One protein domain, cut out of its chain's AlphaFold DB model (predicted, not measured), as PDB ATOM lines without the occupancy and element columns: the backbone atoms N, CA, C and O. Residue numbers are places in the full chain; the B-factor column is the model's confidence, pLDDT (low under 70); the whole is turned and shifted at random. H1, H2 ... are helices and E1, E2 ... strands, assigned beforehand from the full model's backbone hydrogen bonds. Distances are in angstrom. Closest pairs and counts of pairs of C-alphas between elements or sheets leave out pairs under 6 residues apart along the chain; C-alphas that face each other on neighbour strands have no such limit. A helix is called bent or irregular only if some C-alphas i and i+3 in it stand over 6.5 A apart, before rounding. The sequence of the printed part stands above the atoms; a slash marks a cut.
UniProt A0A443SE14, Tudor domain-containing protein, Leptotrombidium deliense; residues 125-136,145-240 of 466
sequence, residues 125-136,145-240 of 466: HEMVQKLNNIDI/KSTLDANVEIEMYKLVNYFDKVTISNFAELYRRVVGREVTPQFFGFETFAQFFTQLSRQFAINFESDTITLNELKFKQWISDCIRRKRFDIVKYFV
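What this domain is: This is residues 125 to 136 and 145 to 240 of the 466 residues of the protein "Tudor domain-containing protein" of Leptotrombidium deliense (UniProt A0A443SE14). A small strand hairpin, E1 and E2, has helix H5 packed beside E1 and helix H2 beside E2. H2 runs through the middle of the domain, with H3 across it near residues 155 to 159 and the helical hairpin of H6 and H7 alongside it through H7; the short H4 sits by H5, and H1 lies at the rim near H6. The 108 printed residues hold seven named helices and two named strands in the order H1 H2 H3 H4 H5 E1 E2 H6 H7, and the class is mostly helix. The two strands form an antiparallel sheet, E1 - E2. The whole is compact, with a radius of gyration of the C-alphas of 13.7 A and spans of 38 by 27 by 26 A.

How they stand to each other: E1, residues 206 to 209, and E2, residues 212 to 215, are antiparallel neighbours at 156 degrees and form a hairpin; N 207 and O 214 are 2.8 A apart and N 214 and O 207 3.0 A, both within hydrogen-bond range. Residues 166 to 167 pair with 212 to 213 of E2, antiparallel. The closest C-alphas of E2 and H2, residues 150 to 162, are those of Thr 214 and Val 160, 5.6 A apart. Those of E1 and H5, residues 193 to 200, are Phe 208 and Phe 197, 6.4 A apart. H2 touches H3, residues 168 to 179, with its residues 155 to 159 alone; the C-alphas of Glu 155 and Val 179 are closest, 6.9 A apart, and the lines are only just about perpendicular, at 73 degrees. With residues 150 to 154 alone H2 touches H7, residues 233 to 239, at a shallow tilt of 8 degrees, the same way; the C-alphas of Ala 150 and Ile 235 are closest, at 6.0 A. H7 and H6, residues 217 to 229, form a helical hairpin and touch at a shallow tilt of 32 degrees, opposite ways, closest at the C-alphas of Val 236 and Cys 227, 6.7 A. H4, residues 185 to 188, and H5 only just touch, with 3 pairs of C-alphas within 8 A; those of Pro 185 and Phe 193 are closest, 5.2 A apart. H1, residues 125 to 132, is close to H6 but not clearly touching; the closest C-alphas, of Leu 131 and Lys 221, are 7.7 A apart. Every O i to N i+4 pair is within hydrogen-bond range in H1, H2 and H5, against 6 of 8 in H3, 7 of 9 in H6 and 1 of 3 in H7, which has 3 of 4 O i to N i+3 pairs within range; H4 is too short for an O i to N i+4 pair.

Where its parts are: H1 begins at C-alpha 125 (187.213, 188.995, 118.457). H2 measures 18.4 A from first to last C-alpha, H6 18.7 A and H3 16.4 A; H3 is irregular, with C-alphas 169 and 172 7.6 A apart. E1 spans 9.7 A from C-alpha 206 (193.435, 169.226, 118.952), and E2 10.2 A. H7 ends at C-alpha 239 (182.832, 180.582, 118.691).

The domain as a whole: The C-alphas farthest apart, of Asn 133 and Glu 191, are 40.6 A from each other. Residues 137 to 144 are not printed, and C-alphas 136 and 145 are 21.6 A apart across this cut. Of the links that are printed whole, each is tight. The mean pLDDT of the printed part is 74.1, and 34 residues are under 70, among them 125 to 136, 145 to 148 and 236 to 240.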
ATOM      1  N   HIS A 125     186.942 187.873 119.368       41.19
ATOM      2  CA  HIS A 125     187.213 188.995 118.457       41.19
ATOM      3  C   HIS A 125     188.552 188.875 117.697       41.19
ATOM      4  O   HIS A 125     188.615 189.192 116.508       41.19
ATOM      5  N   GLU A 126     189.614 188.394 118.351       39.66
ATOM      6  CA  GLU A 126     190.920 188.163 117.713       39.66
ATOM      7  C   GLU A 126     190.869 186.929 116.797       39.66
ATOM      8  O   GLU A 126     191.434 186.918 115.704       39.66
ATOM      9  N   MET A 127     190.117 185.901 117.201       41.53
ATOM     10  CA  MET A 127     189.931 184.687 116.412       41.53
ATOM     11  C   MET A 127     189.020 184.892 115.200       41.53
ATOM     12  O   MET A 127     189.348 184.412 114.127       41.53
ATOM     13  N   VAL A 128     187.922 185.641 115.323       39.56
ATOM     14  CA  VAL A 128     187.044 186.016 114.202       39.56
ATOM     15  C   VAL A 128     187.822 186.849 113.184       39.56
ATOM     16  O   VAL A 128     187.682 186.620 111.989       39.56
ATOM     17  N   GLN A 129     188.716 187.742 113.622       40.31
ATOM     18  CA  GLN A 129     189.644 188.427 112.712       40.31
ATOM     19  C   GLN A 129     190.621 187.458 112.029       40.31
ATOM     20  O   GLN A 129     190.830 187.562 110.820       40.31
ATOM     21  N   LYS A 130     191.182 186.485 112.762       38.53
ATOM     22  CA  LYS A 130     192.050 185.440 112.188       38.53
ATOM     23  C   LYS A 130     191.292 184.517 111.221       38.53
ATOM     24  O   LYS A 130     191.829 184.186 110.175       38.53
ATOM     25  N   LEU A 131     190.047 184.146 111.515       36.22
ATOM     26  CA  LEU A 131     189.186 183.303 110.676       36.22
ATOM     27  C   LEU A 131     188.735 184.041 109.408       36.22
ATOM     28  O   LEU A 131     188.839 183.487 108.318       36.22
ATOM     29  N   ASN A 132     188.353 185.318 109.525       38.66
ATOM     30  CA  ASN A 132     187.951 186.167 108.396       38.66
ATOM     31  C   ASN A 132     189.065 186.379 107.351       38.66
ATOM     32  O   ASN A 132     188.765 186.710 106.203       38.66
ATOM     33  N   ASN A 133     190.334 186.191 107.732       37.75
ATOM     34  CA  ASN A 133     191.505 186.444 106.888       37.75
ATOM     35  C   ASN A 133     192.084 185.192 106.211       37.75
ATOM     36  O   ASN A 133     193.126 185.294 105.563       37.75
ATOM     37  N   ILE A 134     191.471 184.012 106.365       37.28
ATOM     38  CA  ILE A 134     192.073 182.762 105.885       37.28
ATOM     39  C   ILE A 134     191.248 182.158 104.749       37.28
ATOM     40  O   ILE A 134     190.043 181.959 104.860       37.28
ATOM     41  N   ASP A 135     191.928 181.883 103.636       36.53
ATOM     42  CA  ASP A 135     191.340 181.322 102.427       36.53
ATOM     43  C   ASP A 135     191.018 179.834 102.633       36.53
ATOM     44  O   ASP A 135     191.908 178.997 102.821       36.53
ATOM     45  N   ILE A 136     189.729 179.500 102.669       38.72
ATOM     46  CA  ILE A 136     189.260 178.130 102.886       38.72
ATOM     47  C   ILE A 136     189.113 177.469 101.520       38.72
ATOM     48  O   ILE A 136     188.044 177.462 100.908       38.72
ATOM     49  N   LYS A 145     181.446 161.241 112.768       43.97
ATOM     50  CA  LYS A 145     180.229 161.571 113.513       43.97
ATOM     51  C   LYS A 145     180.684 161.742 114.971       43.97
ATOM     52  O   LYS A 145     180.865 160.733 115.640       43.97
ATOM     53  N   SER A 146     181.017 162.966 115.403       48.00
ATOM     54  CA  SER A 146     181.449 163.206 116.787       48.00
ATOM     55  C   SER A 146     180.343 162.693 117.701       48.00
ATOM     56  O   SER A 146     179.181 163.073 117.544       48.00
ATOM     57  N   THR A 147     180.697 161.746 118.563       56.56
ATOM     58  CA  THR A 147     179.800 161.151 119.562       56.56
ATOM     59  C   THR A 147     179.895 161.893 120.892       56.56
ATOM     60  O   THR A 147     179.248 161.487 121.852       56.56
ATOM     61  N   LEU A 148     180.725 162.940 120.964       64.25
ATOM     62  CA  LEU A 148     180.934 163.727 122.166       64.25
ATOM     63  C   LEU A 148     179.826 164.763 122.380       64.25
ATOM     64  O   LEU A 148     179.282 165.343 121.434       64.25
ATOM     65  N   ASP A 149     179.569 165.037 123.657       70.81
ATOM     66  CA  ASP A 149     178.771 166.176 124.093       70.81
ATOM     67  C   ASP A 149     179.422 167.485 123.603       70.81
ATOM     68  O   ASP A 149     180.630 167.699 123.742       70.81
ATOM     69  N   ALA A 150     178.602 168.358 123.017       69.88
ATOM     70  CA  ALA A 150     178.988 169.688 122.565       69.88
ATOM     71  C   ALA A 150     179.663 170.515 123.668       69.88
ATOM     72  O   ALA A 150     180.624 171.236 123.396       69.88
ATOM     73  N   ASN A 151     179.196 170.380 124.912       72.94
ATOM     74  CA  ASN A 151     179.752 171.086 126.060       72.94
ATOM     75  C   ASN A 151     181.196 170.669 126.327       72.94
ATOM     76  O   ASN A 151     182.044 171.530 126.538       72.94
ATOM     77  N   VAL A 152     181.499 169.373 126.220       80.38
ATOM     78  CA  VAL A 152     182.865 168.873 126.414       80.38
ATOM     79  C   VAL A 152     183.790 169.439 125.342       80.38
ATOM     80  O   VAL A 152     184.878 169.898 125.663       80.38
ATOM     81  N   GLU A 153     183.374 169.492 124.076       82.00
ATOM     82  CA  GLU A 153     184.203 170.088 123.016       82.00
ATOM     83  C   GLU A 153     184.472 171.591 123.250       82.00
ATOM     84  O   GLU A 153     185.597 172.055 123.049       82.00
ATOM     85  N   ILE A 154     183.478 172.348 123.730       74.81
ATOM     86  CA  ILE A 154     183.632 173.768 124.096       74.81
ATOM     87  C   ILE A 154     184.574 173.934 125.299       74.81
ATOM     88  O   ILE A 154     185.456 174.793 125.294       74.81
ATOM     89  N   GLU A 155     184.411 173.118 126.337       83.56
ATOM     90  CA  GLU A 155     185.280 173.119 127.517       83.56
ATOM     91  C   GLU A 155     186.725 172.762 127.141       83.56
ATOM     92  O   GLU A 155     187.666 173.405 127.607       83.56
ATOM     93  N   MET A 156     186.908 171.792 126.238       85.69
ATOM     94  CA  MET A 156     188.220 171.416 125.706       85.69
ATOM     95  C   MET A 156     188.864 172.549 124.949       85.69
ATOM     96  O   MET A 156     190.026 172.856 125.212       85.69
ATOM     97  N   TYR A 157     188.106 173.212 124.081       81.19
ATOM     98  CA  TYR A 157     188.576 174.419 123.431       81.19
ATOM     99  C   TYR A 157     189.061 175.467 124.442       81.19
ATOM    100  O   TYR A 157     190.174 175.966 124.300       81.19
ATOM    101  N   LYS A 158     188.247 175.796 125.460       75.81
ATOM    102  CA  LYS A 158     188.595 176.804 126.478       75.81
ATOM    103  C   LYS A 158     189.958 176.507 127.086       75.81
ATOM    104  O   LYS A 158     190.821 177.377 127.130       75.81
ATOM    105  N   LEU A 159     190.165 175.261 127.500       82.44
ATOM    106  CA  LEU A 159     191.401 174.827 128.137       82.44
ATOM    107  C   LEU A 159     192.615 174.990 127.219       82.44
ATOM    108  O   LEU A 159     193.582 175.637 127.610       82.44
ATOM    109  N   VAL A 160     192.557 174.467 125.992       82.31
ATOM    110  CA  VAL A 160     193.702 174.530 125.063       82.31
ATOM    111  C   VAL A 160     193.930 175.921 124.469       82.31
ATOM    112  O   VAL A 160     195.002 176.184 123.934       82.31
ATOM    113  N   ASN A 161     192.933 176.806 124.533       75.31
ATOM    114  CA  ASN A 161     193.040 178.187 124.072       75.31
ATOM    115  C   ASN A 161     193.552 179.137 125.172       75.31
ATOM    116  O   ASN A 161     194.237 180.113 124.868       75.31
ATOM    117  N   TYR A 162     193.222 178.881 126.443       69.62
ATOM    118  CA  TYR A 162     193.629 179.736 127.567       69.62
ATOM    119  C   TYR A 162     195.002 179.390 128.139       69.62
ATOM    120  O   TYR A 162     195.667 180.280 128.668       69.62
ATOM    121  N   PHE A 163     195.440 178.137 128.023       72.75
ATOM    122  CA  PHE A 163     196.721 177.691 128.561       72.75
ATOM    123  C   PHE A 163     197.678 177.278 127.447       72.75
ATOM    124  O   PHE A 163     197.339 176.456 126.601       72.75
ATOM    125  N   ASP A 164     198.909 177.789 127.499       67.44
ATOM    126  CA  ASP A 164     199.959 177.439 126.530       67.44
ATOM    127  C   ASP A 164     200.421 175.978 126.654       67.44
ATOM    128  O   ASP A 164     200.974 175.415 125.710       67.44
ATOM    129  N   LYS A 165     200.211 175.353 127.822       77.94
ATOM    130  CA  LYS A 165     200.651 173.983 128.103       77.94
ATOM    131  C   LYS A 165     199.604 173.198 128.890       77.94
ATOM    132  O   LYS A 165     199.631 173.149 130.121       77.94
ATOM    133  N   VAL A 166     198.707 172.538 128.163       88.88
ATOM    134  CA  VAL A 166     197.805 171.522 128.720       88.88
ATOM    135  C   VAL A 166     198.470 170.155 128.566       88.88
ATOM    136  O   VAL A 166     198.894 169.795 127.469       88.88
ATOM    137  N   THR A 167     198.583 169.395 129.653       92.44
ATOM    138  CA  THR A 167     199.139 168.033 129.678       92.44
ATOM    139  C   THR A 167     198.181 167.068 130.367       92.44
ATOM    140  O   THR A 167     197.289 167.516 131.086       92.44
ATOM    141  N   ILE A 168     198.349 165.745 130.230       91.44
ATOM    142  CA  ILE A 168     197.503 164.797 130.985       91.44
ATOM    143  C   ILE A 168     197.649 165.035 132.491       91.44
ATOM    144  O   ILE A 168     196.665 165.001 133.228       91.44
ATOM    145  N   SER A 169     198.876 165.306 132.934       89.69
ATOM    146  CA  SER A 169     199.216 165.507 134.343       89.69
ATOM    147  C   SER A 169     198.525 166.715 134.985       89.69
ATOM    148  O   SER A 169     198.154 166.631 136.153       89.69
ATOM    149  N   ASN A 170     198.316 167.813 134.251       90.56
ATOM    150  CA  ASN A 170     197.665 169.016 134.784       90.56
ATOM    151  C   ASN A 170     196.193 169.158 134.364       90.56
ATOM    152  O   ASN A 170     195.488 170.028 134.876       90.56
ATOM    153  N   PHE A 171     195.709 168.301 133.461       91.88
ATOM    154  CA  PHE A 171     194.400 168.441 132.836       91.88
ATOM    155  C   PHE A 171     193.250 168.527 133.840       91.88
ATOM    156  O   PHE A 171     192.449 169.452 133.754       91.88
ATOM    157  N   ALA A 172     193.164 167.599 134.798       88.81
ATOM    158  CA  ALA A 172     192.054 167.566 135.753       88.81
ATOM    159  C   ALA A 172     192.000 168.837 136.623       88.81
ATOM    160  O   ALA A 172     190.924 169.375 136.884       88.81
ATOM    161  N   GLU A 173     193.165 169.357 137.016       86.50
ATOM    162  CA  GLU A 173     193.276 170.598 137.781       86.50
ATOM    163  C   GLU A 173     192.872 171.814 136.940       86.50
ATOM    164  O   GLU A 173     192.083 172.645 137.396       86.50
ATOM    165  N   LEU A 174     193.375 171.915 135.704       83.88
ATOM    166  CA  LEU A 174     193.007 172.996 134.789       83.88
ATOM    167  C   LEU A 174     191.513 172.951 134.454       83.88
ATOM    168  O   LEU A 174     190.851 173.987 134.450       83.88
ATOM    169  N   TYR A 175     190.965 171.757 134.238       86.50
ATOM    170  CA  TYR A 175     189.552 171.553 133.958       86.50
ATOM    171  C   TYR A 175     188.683 172.008 135.128       86.50
ATOM    172  O   TYR A 175     187.771 172.810 134.926       86.50
ATOM    173  N   ARG A 176     189.016 171.605 136.362       81.88
ATOM    174  CA  ARG A 176     188.336 172.102 137.565       81.88
ATOM    175  C   ARG A 176     188.395 173.621 137.663       81.88
ATOM    176  O   ARG A 176     187.407 174.237 138.031       81.88
ATOM    177  N   ARG A 177     189.523 174.236 137.301       70.25
ATOM    178  CA  ARG A 177     189.693 175.697 137.353       70.25
ATOM    179  C   ARG A 177     188.892 176.461 136.303       70.25
ATOM    180  O   ARG A 177     188.456 177.565 136.589       70.25
ATOM    181  N   VAL A 178     188.738 175.929 135.092       68.56
ATOM    182  CA  VAL A 178     188.021 176.625 134.004       68.56
ATOM    183  C   VAL A 178     186.527 176.336 134.036       68.56
ATOM    184  O   VAL A 178     185.713 177.216 133.762       68.56
ATOM    185  N   VAL A 179     186.170 175.090 134.336       76.62
ATOM    186  CA  VAL A 179     184.798 174.578 134.245       76.62
ATOM    187  C   VAL A 179     184.121 174.542 135.617       76.62
ATOM    188  O   VAL A 179     182.901 174.491 135.689       76.62
ATOM    189  N   GLY A 180     184.888 174.576 136.712       72.00
ATOM    190  CA  GLY A 180     184.355 174.471 138.075       72.00
ATOM    191  C   GLY A 180     184.039 173.036 138.511       72.00
ATOM    192  O   GLY A 180     183.421 172.839 139.550       72.00
ATOM    193  N   ARG A 181     184.440 172.020 137.731       81.19
ATOM    194  CA  ARG A 181     184.080 170.610 137.962       81.19
ATOM    195  C   ARG A 181     185.303 169.702 138.021       81.19
ATOM    196  O   ARG A 181     186.168 169.771 137.154       81.19
ATOM    197  N   GLU A 182     185.347 168.802 138.999       84.88
ATOM    198  CA  GLU A 182     186.338 167.723 139.013       84.88
ATOM    199  C   GLU A 182     186.028 166.653 137.974       84.88
ATOM    200  O   GLU A 182     184.879 166.252 137.791       84.88
ATOM    201  N   VAL A 183     187.072 166.182 137.292       88.62
ATOM    202  CA  VAL A 183     186.948 165.174 136.242       88.62
ATOM    203  C   VAL A 183     187.968 164.065 136.401       88.62
ATOM    204  O   VAL A 183     189.118 164.281 136.779       88.62
ATOM    205  N   THR A 184     187.532 162.866 136.039       90.44
ATOM    206  CA  THR A 184     188.349 161.660 135.919       90.44
ATOM    207  C   THR A 184     188.232 161.120 134.493       90.44
ATOM    208  O   THR A 184     187.312 161.505 133.767       90.44
ATOM    209  N   PRO A 185     189.112 160.208 134.050       86.94
ATOM    210  CA  PRO A 185     188.943 159.548 132.757       86.94
ATOM    211  C   PRO A 185     187.563 158.889 132.592       86.94
ATOM    212  O   PRO A 185     186.961 158.958 131.520       86.94
ATOM    213  N   GLN A 186     187.026 158.322 133.676       86.69
ATOM    214  CA  GLN A 186     185.744 157.618 133.698       86.69
ATOM    215  C   GLN A 186     184.564 158.556 133.448       86.69
ATOM    216  O   GLN A 186     183.587 158.132 132.836       86.69
ATOM    217  N   PHE A 187     184.663 159.828 133.851       85.75
ATOM    218  CA  PHE A 187     183.663 160.848 133.523       85.75
ATOM    219  C   PHE A 187     183.439 160.952 132.004       85.75
ATOM    220  O   PHE A 187     182.312 161.125 131.549       85.75
ATOM    221  N   PHE A 188     184.503 160.776 131.218       85.38
ATOM    222  CA  PHE A 188     184.454 160.788 129.756       85.38
ATOM    223  C   PHE A 188     184.199 159.402 129.141       85.38
ATOM    224  O   PHE A 188     184.161 159.280 127.919       85.38
ATOM    225  N   GLY A 189     184.039 158.360 129.962       85.81
ATOM    226  CA  GLY A 189     183.859 156.978 129.511       85.81
ATOM    227  C   GLY A 189     185.154 156.262 129.109       85.81
ATOM    228  O   GLY A 189     185.096 155.314 128.330       85.81
ATOM    229  N   PHE A 190     186.312 156.699 129.614       88.44
ATOM    230  CA  PHE A 190     187.618 156.100 129.312       88.44
ATOM    231  C   PHE A 190     188.332 155.612 130.577       88.44
ATOM    232  O   PHE A 190     188.069 156.084 131.681       88.44
ATOM    233  N   GLU A 191     189.276 154.681 130.429       86.69
ATOM    234  CA  GLU A 191     190.086 154.201 131.557       86.69
ATOM    235  C   GLU A 191     191.222 155.176 131.886       86.69
ATOM    236  O   GLU A 191     191.599 155.336 133.046       86.69
ATOM    237  N   THR A 192     191.753 155.858 130.865       91.44
ATOM    238  CA  THR A 192     192.848 156.827 131.004       91.44
ATOM    239  C   THR A 192     192.604 158.087 130.175       91.44
ATOM    240  O   THR A 192     191.973 158.049 129.117       91.44
ATOM    241  N   PHE A 193     193.157 159.222 130.614       92.12
ATOM    242  CA  PHE A 193     193.107 160.463 129.834       92.12
ATOM    243  C   PHE A 193     193.847 160.344 128.492       92.12
ATOM    244  O   PHE A 193     193.423 160.945 127.512       92.12
ATOM    245  N   ALA A 194     194.895 159.518 128.402       91.06
ATOM    246  CA  ALA A 194     195.589 159.255 127.140       91.06
ATOM    247  C   ALA A 194     194.665 158.618 126.085       91.06
ATOM    248  O   ALA A 194     194.676 159.026 124.921       91.06
ATOM    249  N   GLN A 195     193.827 157.651 126.489       90.06
ATOM    250  CA  GLN A 195     192.799 157.065 125.620       90.06
ATOM    251  C   GLN A 195     191.767 158.122 125.198       90.06
ATOM    252  O   GLN A 195     191.467 158.239 124.007       90.06
ATOM    253  N   PHE A 196     191.281 158.925 126.154       91.12
ATOM    254  CA  PHE A 196     190.344 160.018 125.888       91.12
ATOM    255  C   PHE A 196     190.897 161.008 124.854       91.12
ATOM    256  O   PHE A 196     190.254 161.233 123.830       91.12
ATOM    257  N   PHE A 197     192.104 161.550 125.050       90.94
ATOM    258  CA  PHE A 197     192.687 162.545 124.141       90.94
ATOM    259  C   PHE A 197     193.057 161.980 122.773       90.94
ATOM    260  O   PHE A 197     192.894 162.659 121.755       90.94
ATOM    261  N   THR A 198     193.477 160.716 122.716       87.69
ATOM    262  CA  THR A 198     193.721 160.027 121.445       87.69
ATOM    263  C   THR A 198     192.433 159.934 120.633       87.69
ATOM    264  O   THR A 198     192.433 160.243 119.441       87.69
ATOM    265  N   GLN A 199     191.315 159.572 121.267       85.38
ATOM    266  CA  GLN A 199     190.020 159.543 120.594       85.38
ATOM    267  C   GLN A 199     189.515 160.954 120.259       85.38
ATOM    268  O   GLN A 199     189.039 161.185 119.146       85.38
ATOM    269  N   LEU A 200     189.668 161.908 121.179       85.56
ATOM    270  CA  LEU A 200     189.242 163.292 120.996       85.56
ATOM    271  C   LEU A 200     189.970 163.959 119.822       85.56
ATOM    272  O   LEU A 200     189.321 164.601 119.007       85.56
ATOM    273  N   SER A 201     191.275 163.736 119.639       87.38
ATOM    274  CA  SER A 201     192.064 164.308 118.525       87.38
ATOM    275  C   SER A 201     191.632 163.861 117.115       87.38
ATOM    276  O   SER A 201     192.027 164.465 116.108       87.38
ATOM    277  N   ARG A 202     190.804 162.808 117.029       83.31
ATOM    278  CA  ARG A 202     190.166 162.330 115.787       83.31
ATOM    279  C   ARG A 202     188.823 163.011 115.503       83.31
ATOM    280  O   ARG A 202     188.336 162.953 114.374       83.31
ATOM    281  N   GLN A 203     188.196 163.601 116.518       77.88
ATOM    282  CA  GLN A 203     186.846 164.179 116.447       77.88
ATOM    283  C   GLN A 203     186.833 165.699 116.651       77.88
ATOM    284  O   GLN A 203     185.945 166.384 116.148       77.88
ATOM    285  N   PHE A 204     187.834 166.221 117.352       80.38
ATOM    286  CA  PHE A 204     187.976 167.605 117.760       80.38
ATOM    287  C   PHE A 204     189.340 168.160 117.330       80.38
ATOM    288  O   PHE A 204     190.294 167.424 117.072       80.38
ATOM    289  N   ALA A 205     189.423 169.483 117.229       84.50
ATOM    290  CA  ALA A 205     190.538 170.204 116.634       84.50
ATOM    291  C   ALA A 205     191.751 170.365 117.562       84.50
ATOM    292  O   ALA A 205     192.253 171.467 117.759       84.50
ATOM    293  N   ILE A 206     192.236 169.260 118.115       87.00
ATOM    294  CA  ILE A 206     193.435 169.226 118.952       87.00
ATOM    295  C   ILE A 206     194.509 168.332 118.340       87.00
ATOM    296  O   ILE A 206     194.219 167.380 117.608       87.00
ATOM    297  N   ASN A 207     195.755 168.637 118.673       87.06
ATOM    298  CA  ASN A 207     196.857 167.694 118.605       87.06
ATOM    299  C   ASN A 207     197.056 167.099 119.997       87.06
ATOM    300  O   ASN A 207     196.925 167.796 121.004       87.06
ATOM    301  N   PHE A 208     197.368 165.809 120.036       90.81
ATOM    302  CA  PHE A 208     197.772 165.127 121.254       90.81
ATOM    303  C   PHE A 208     199.073 164.384 120.963       90.81
ATOM    304  O   PHE A 208     199.079 163.403 120.221       90.81
ATOM    305  N   GLU A 209     200.175 164.900 121.504       87.25
ATOM    306  CA  GLU A 209     201.522 164.387 121.255       87.25
ATOM    307  C   GLU A 209     202.214 164.072 122.578       87.25
ATOM    308  O   GLU A 209     202.484 164.962 123.387       87.25
ATOM    309  N   SER A 210     202.529 162.788 122.774       85.69
ATOM    310  CA  SER A 210     203.102 162.210 123.999       85.69
ATOM    311  C   SER A 210     202.231 162.432 125.243       85.69
ATOM    312  O   SER A 210     201.554 161.516 125.696       85.69
ATOM    313  N   ASP A 211     202.235 163.654 125.768       90.31
ATOM    314  CA  ASP A 211     201.495 164.083 126.957       90.31
ATOM    315  C   ASP A 211     200.845 165.466 126.775       90.31
ATOM    316  O   ASP A 211     200.053 165.892 127.605       90.31
ATOM    317  N   THR A 212     201.168 166.194 125.702       90.19
ATOM    318  CA  THR A 212     200.736 167.587 125.527       90.19
ATOM    319  C   THR A 212     199.526 167.665 124.607       90.19
ATOM    320  O   THR A 212     199.509 167.059 123.534       90.19
ATOM    321  N   ILE A 213     198.528 168.440 125.026       92.56
ATOM    322  CA  ILE A 213     197.340 168.776 124.248       92.56
ATOM    323  C   ILE A 213     197.467 170.219 123.757       92.56
ATOM    324  O   ILE A 213     197.626 171.140 124.556       92.56
ATOM    325  N   THR A 214     197.369 170.427 122.444       85.75
ATOM    326  CA  THR A 214     197.400 171.765 121.831       85.75
ATOM    327  C   THR A 214     196.268 171.941 120.830       85.75
ATOM    328  O   THR A 214     195.790 170.974 120.236       85.75
ATOM    329  N   LEU A 215     195.814 173.181 120.629       83.62
ATOM    330  CA  LEU A 215     194.837 173.490 119.589       83.62
ATOM    331  C   LEU A 215     195.478 173.334 118.204       83.62
ATOM    332  O   LEU A 215     196.542 173.884 117.928       83.62
ATOM    333  N   ASN A 216     194.800 172.628 117.303       83.12
ATOM    334  CA  ASN A 216     195.172 172.576 115.897       83.12
ATOM    335  C   ASN A 216     194.340 173.599 115.113       83.12
ATOM    336  O   ASN A 216     193.195 173.331 114.744       83.12
ATOM    337  N   GLU A 217     194.922 174.768 114.830       71.19
ATOM    338  CA  GLU A 217     194.221 175.878 114.165       71.19
ATOM    339  C   GLU A 217     193.656 175.517 112.779       71.19
ATOM    340  O   GLU A 217     192.607 176.025 112.375       71.19
ATOM    341  N   LEU A 218     194.323 174.625 112.037       69.00
ATOM    342  CA  LEU A 218     193.861 174.179 110.721       69.00
ATOM    343  C   LEU A 218     192.643 173.254 110.844       69.00
ATOM    344  O   LEU A 218     191.625 173.489 110.189       69.00
ATOM    345  N   LYS A 219     192.707 172.249 111.730       78.88
ATOM    346  CA  LYS A 219     191.570 171.360 112.022       78.88
ATOM    347  C   LYS A 219     190.400 172.118 112.644       78.88
ATOM    348  O   LYS A 219     189.255 171.733 112.433       78.88
ATOM    349  N   PHE A 220     190.661 173.198 113.380       75.06
ATOM    350  CA  PHE A 220     189.625 173.986 114.048       75.06
ATOM    351  C   PHE A 220     188.639 174.601 113.057       75.06
ATOM    352  O   PHE A 220     187.429 174.491 113.239       75.06
ATOM    353  N   LYS A 221     189.135 175.141 111.942       67.44
ATOM    354  CA  LYS A 221     188.282 175.683 110.869       67.44
ATOM    355  C   LYS A 221     187.390 174.626 110.243       67.44
ATOM    356  O   LYS A 221     186.198 174.853 110.028       67.44
ATOM    357  N   GLN A 222     187.980 173.468 109.956       71.38
ATOM    358  CA  GLN A 222     187.255 172.333 109.400       71.38
ATOM    359  C   GLN A 222     186.184 171.862 110.388       71.38
ATOM    360  O   GLN A 222     185.035 171.682 109.998       71.38
ATOM    361  N   TRP A 223     186.520 171.773 111.674       78.94
ATOM    362  CA  TRP A 223     185.595 171.385 112.733       78.94
ATOM    363  C   TRP A 223     184.427 172.372 112.910       78.94
ATOM    364  O   TRP A 223     183.279 171.931 112.992       78.94
ATOM    365  N   ILE A 224     184.661 173.691 112.886       72.19
ATOM    366  CA  ILE A 224     183.581 174.698 112.924       72.19
ATOM    367  C   ILE A 224     182.683 174.595 111.684       72.19
ATOM    368  O   ILE A 224     181.457 174.580 111.808       72.19
ATOM    369  N   SER A 225     183.274 174.450 110.496       65.75
ATOM    370  CA  SER A 225     182.524 174.255 109.246       65.75
ATOM    371  C   SER A 225     181.671 172.980 109.288       65.75
ATOM    372  O   SER A 225     180.514 172.972 108.861       65.75
ATOM    373  N   ASP A 226     182.216 171.902 109.857       72.19
ATOM    374  CA  ASP A 226     181.507 170.656 110.145       72.19
ATOM    375  C   ASP A 226     180.340 170.869 111.109       72.19
ATOM    376  O   ASP A 226     179.244 170.362 110.856       72.19
ATOM    377  N   CYS A 227     180.539 171.641 112.180       73.94
ATOM    378  CA  CYS A 227     179.487 171.970 113.136       73.94
ATOM    379  C   CYS A 227     178.337 172.729 112.463       73.94
ATOM    380  O   CYS A 227     177.183 172.339 112.636       73.94
ATOM    381  N   ILE A 228     178.629 173.728 111.624       64.56
ATOM    382  CA  ILE A 228     177.613 174.476 110.864       64.56
ATOM    383  C   ILE A 228     176.853 173.544 109.914       64.56
ATOM    384  O   ILE A 228     175.622 173.488 109.945       64.56
ATOM    385  N   ARG A 229     177.574 172.757 109.101       64.62
ATOM    386  CA  ARG A 229     176.970 171.829 108.129       64.62
ATOM    387  C   ARG A 229     176.054 170.807 108.800       64.62
ATOM    388  O   ARG A 229     174.999 170.468 108.268       64.62
ATOM    389  N   ARG A 230     176.465 170.309 109.967       68.88
ATOM    390  CA  ARG A 230     175.726 169.322 110.767       68.88
ATOM    391  C   ARG A 230     174.716 169.952 111.720       68.88
ATOM    392  O   ARG A 230     174.102 169.220 112.490       68.88
ATOM    393  N   LYS A 231     174.523 171.272 111.660       64.75
ATOM    394  CA  LYS A 231     173.571 172.016 112.490       64.75
ATOM    395  C   LYS A 231     173.836 171.935 114.002       64.75
ATOM    396  O   LYS A 231     172.905 172.003 114.796       64.75
ATOM    397  N   ARG A 232     175.099 171.808 114.420       72.62
ATOM    398  CA  ARG A 232     175.527 171.837 115.834       72.62
ATOM    399  C   ARG A 232     175.660 173.284 116.320       72.62
ATOM    400  O   ARG A 232     176.754 173.742 116.640       72.62
ATOM    401  N   PHE A 233     174.561 174.034 116.301       63.91
ATOM    402  CA  PHE A 233     174.603 175.487 116.501       63.91
ATOM    403  C   PHE A 233     174.944 175.922 117.922       63.91
ATOM    404  O   PHE A 233     175.492 177.005 118.079       63.91
ATOM    405  N   ASP A 234     174.705 175.087 118.932       65.44
ATOM    406  CA  ASP A 234     175.080 175.398 120.320       65.44
ATOM    407  C   ASP A 234     176.597 175.556 120.476       65.44
ATOM    408  O   ASP A 234     177.067 176.455 121.166       65.44
ATOM    409  N   ILE A 235     177.363 174.761 119.726       71.38
ATOM    410  CA  ILE A 235     178.815 174.901 119.609       71.38
ATOM    411  C   ILE A 235     179.149 176.183 118.870       71.38
ATOM    412  O   ILE A 235     179.904 177.012 119.358       71.38
ATOM    413  N   VAL A 236     178.563 176.365 117.690       66.31
ATOM    414  CA  VAL A 236     178.860 177.501 116.814       66.31
ATOM    415  C   VAL A 236     178.602 178.843 117.516       66.31
ATOM    416  O   VAL A 236     179.409 179.755 117.367       66.31
ATOM    417  N   LYS A 237     177.547 178.949 118.335       60.00
ATOM    418  CA  LYS A 237     177.235 180.128 119.164       60.00
ATOM    419  C   LYS A 237     178.377 180.531 120.092       60.00
ATOM    420  O   LYS A 237     178.557 181.716 120.334       60.00
ATOM    421  N   TYR A 238     179.144 179.569 120.596       62.31
ATOM    422  CA  TYR A 238     180.275 179.853 121.472       62.31
ATOM    423  C   TYR A 238     181.435 180.538 120.727       62.31
ATOM    424  O   TYR A 238     182.132 181.383 121.278       62.31
ATOM    425  N   PHE A 239     181.647 180.182 119.460       57.97
ATOM    426  CA  PHE A 239     182.832 180.582 118.691       57.97
ATOM    427  C   PHE A 239     182.649 181.824 117.841       57.97
ATOM    428  O   PHE A 239     183.577 182.253 117.155       57.97
ATOM    429  N   VAL A 240     181.442 182.366 117.827       50.78
ATOM    430  CA  VAL A 240     181.051 183.352 116.845       50.78
ATOM    431  C   VAL A 240     180.472 184.551 117.579       50.78
ATOM    432  O   VAL A 240     179.371 184.504 118.116       50.78
TER     433      VAL A 240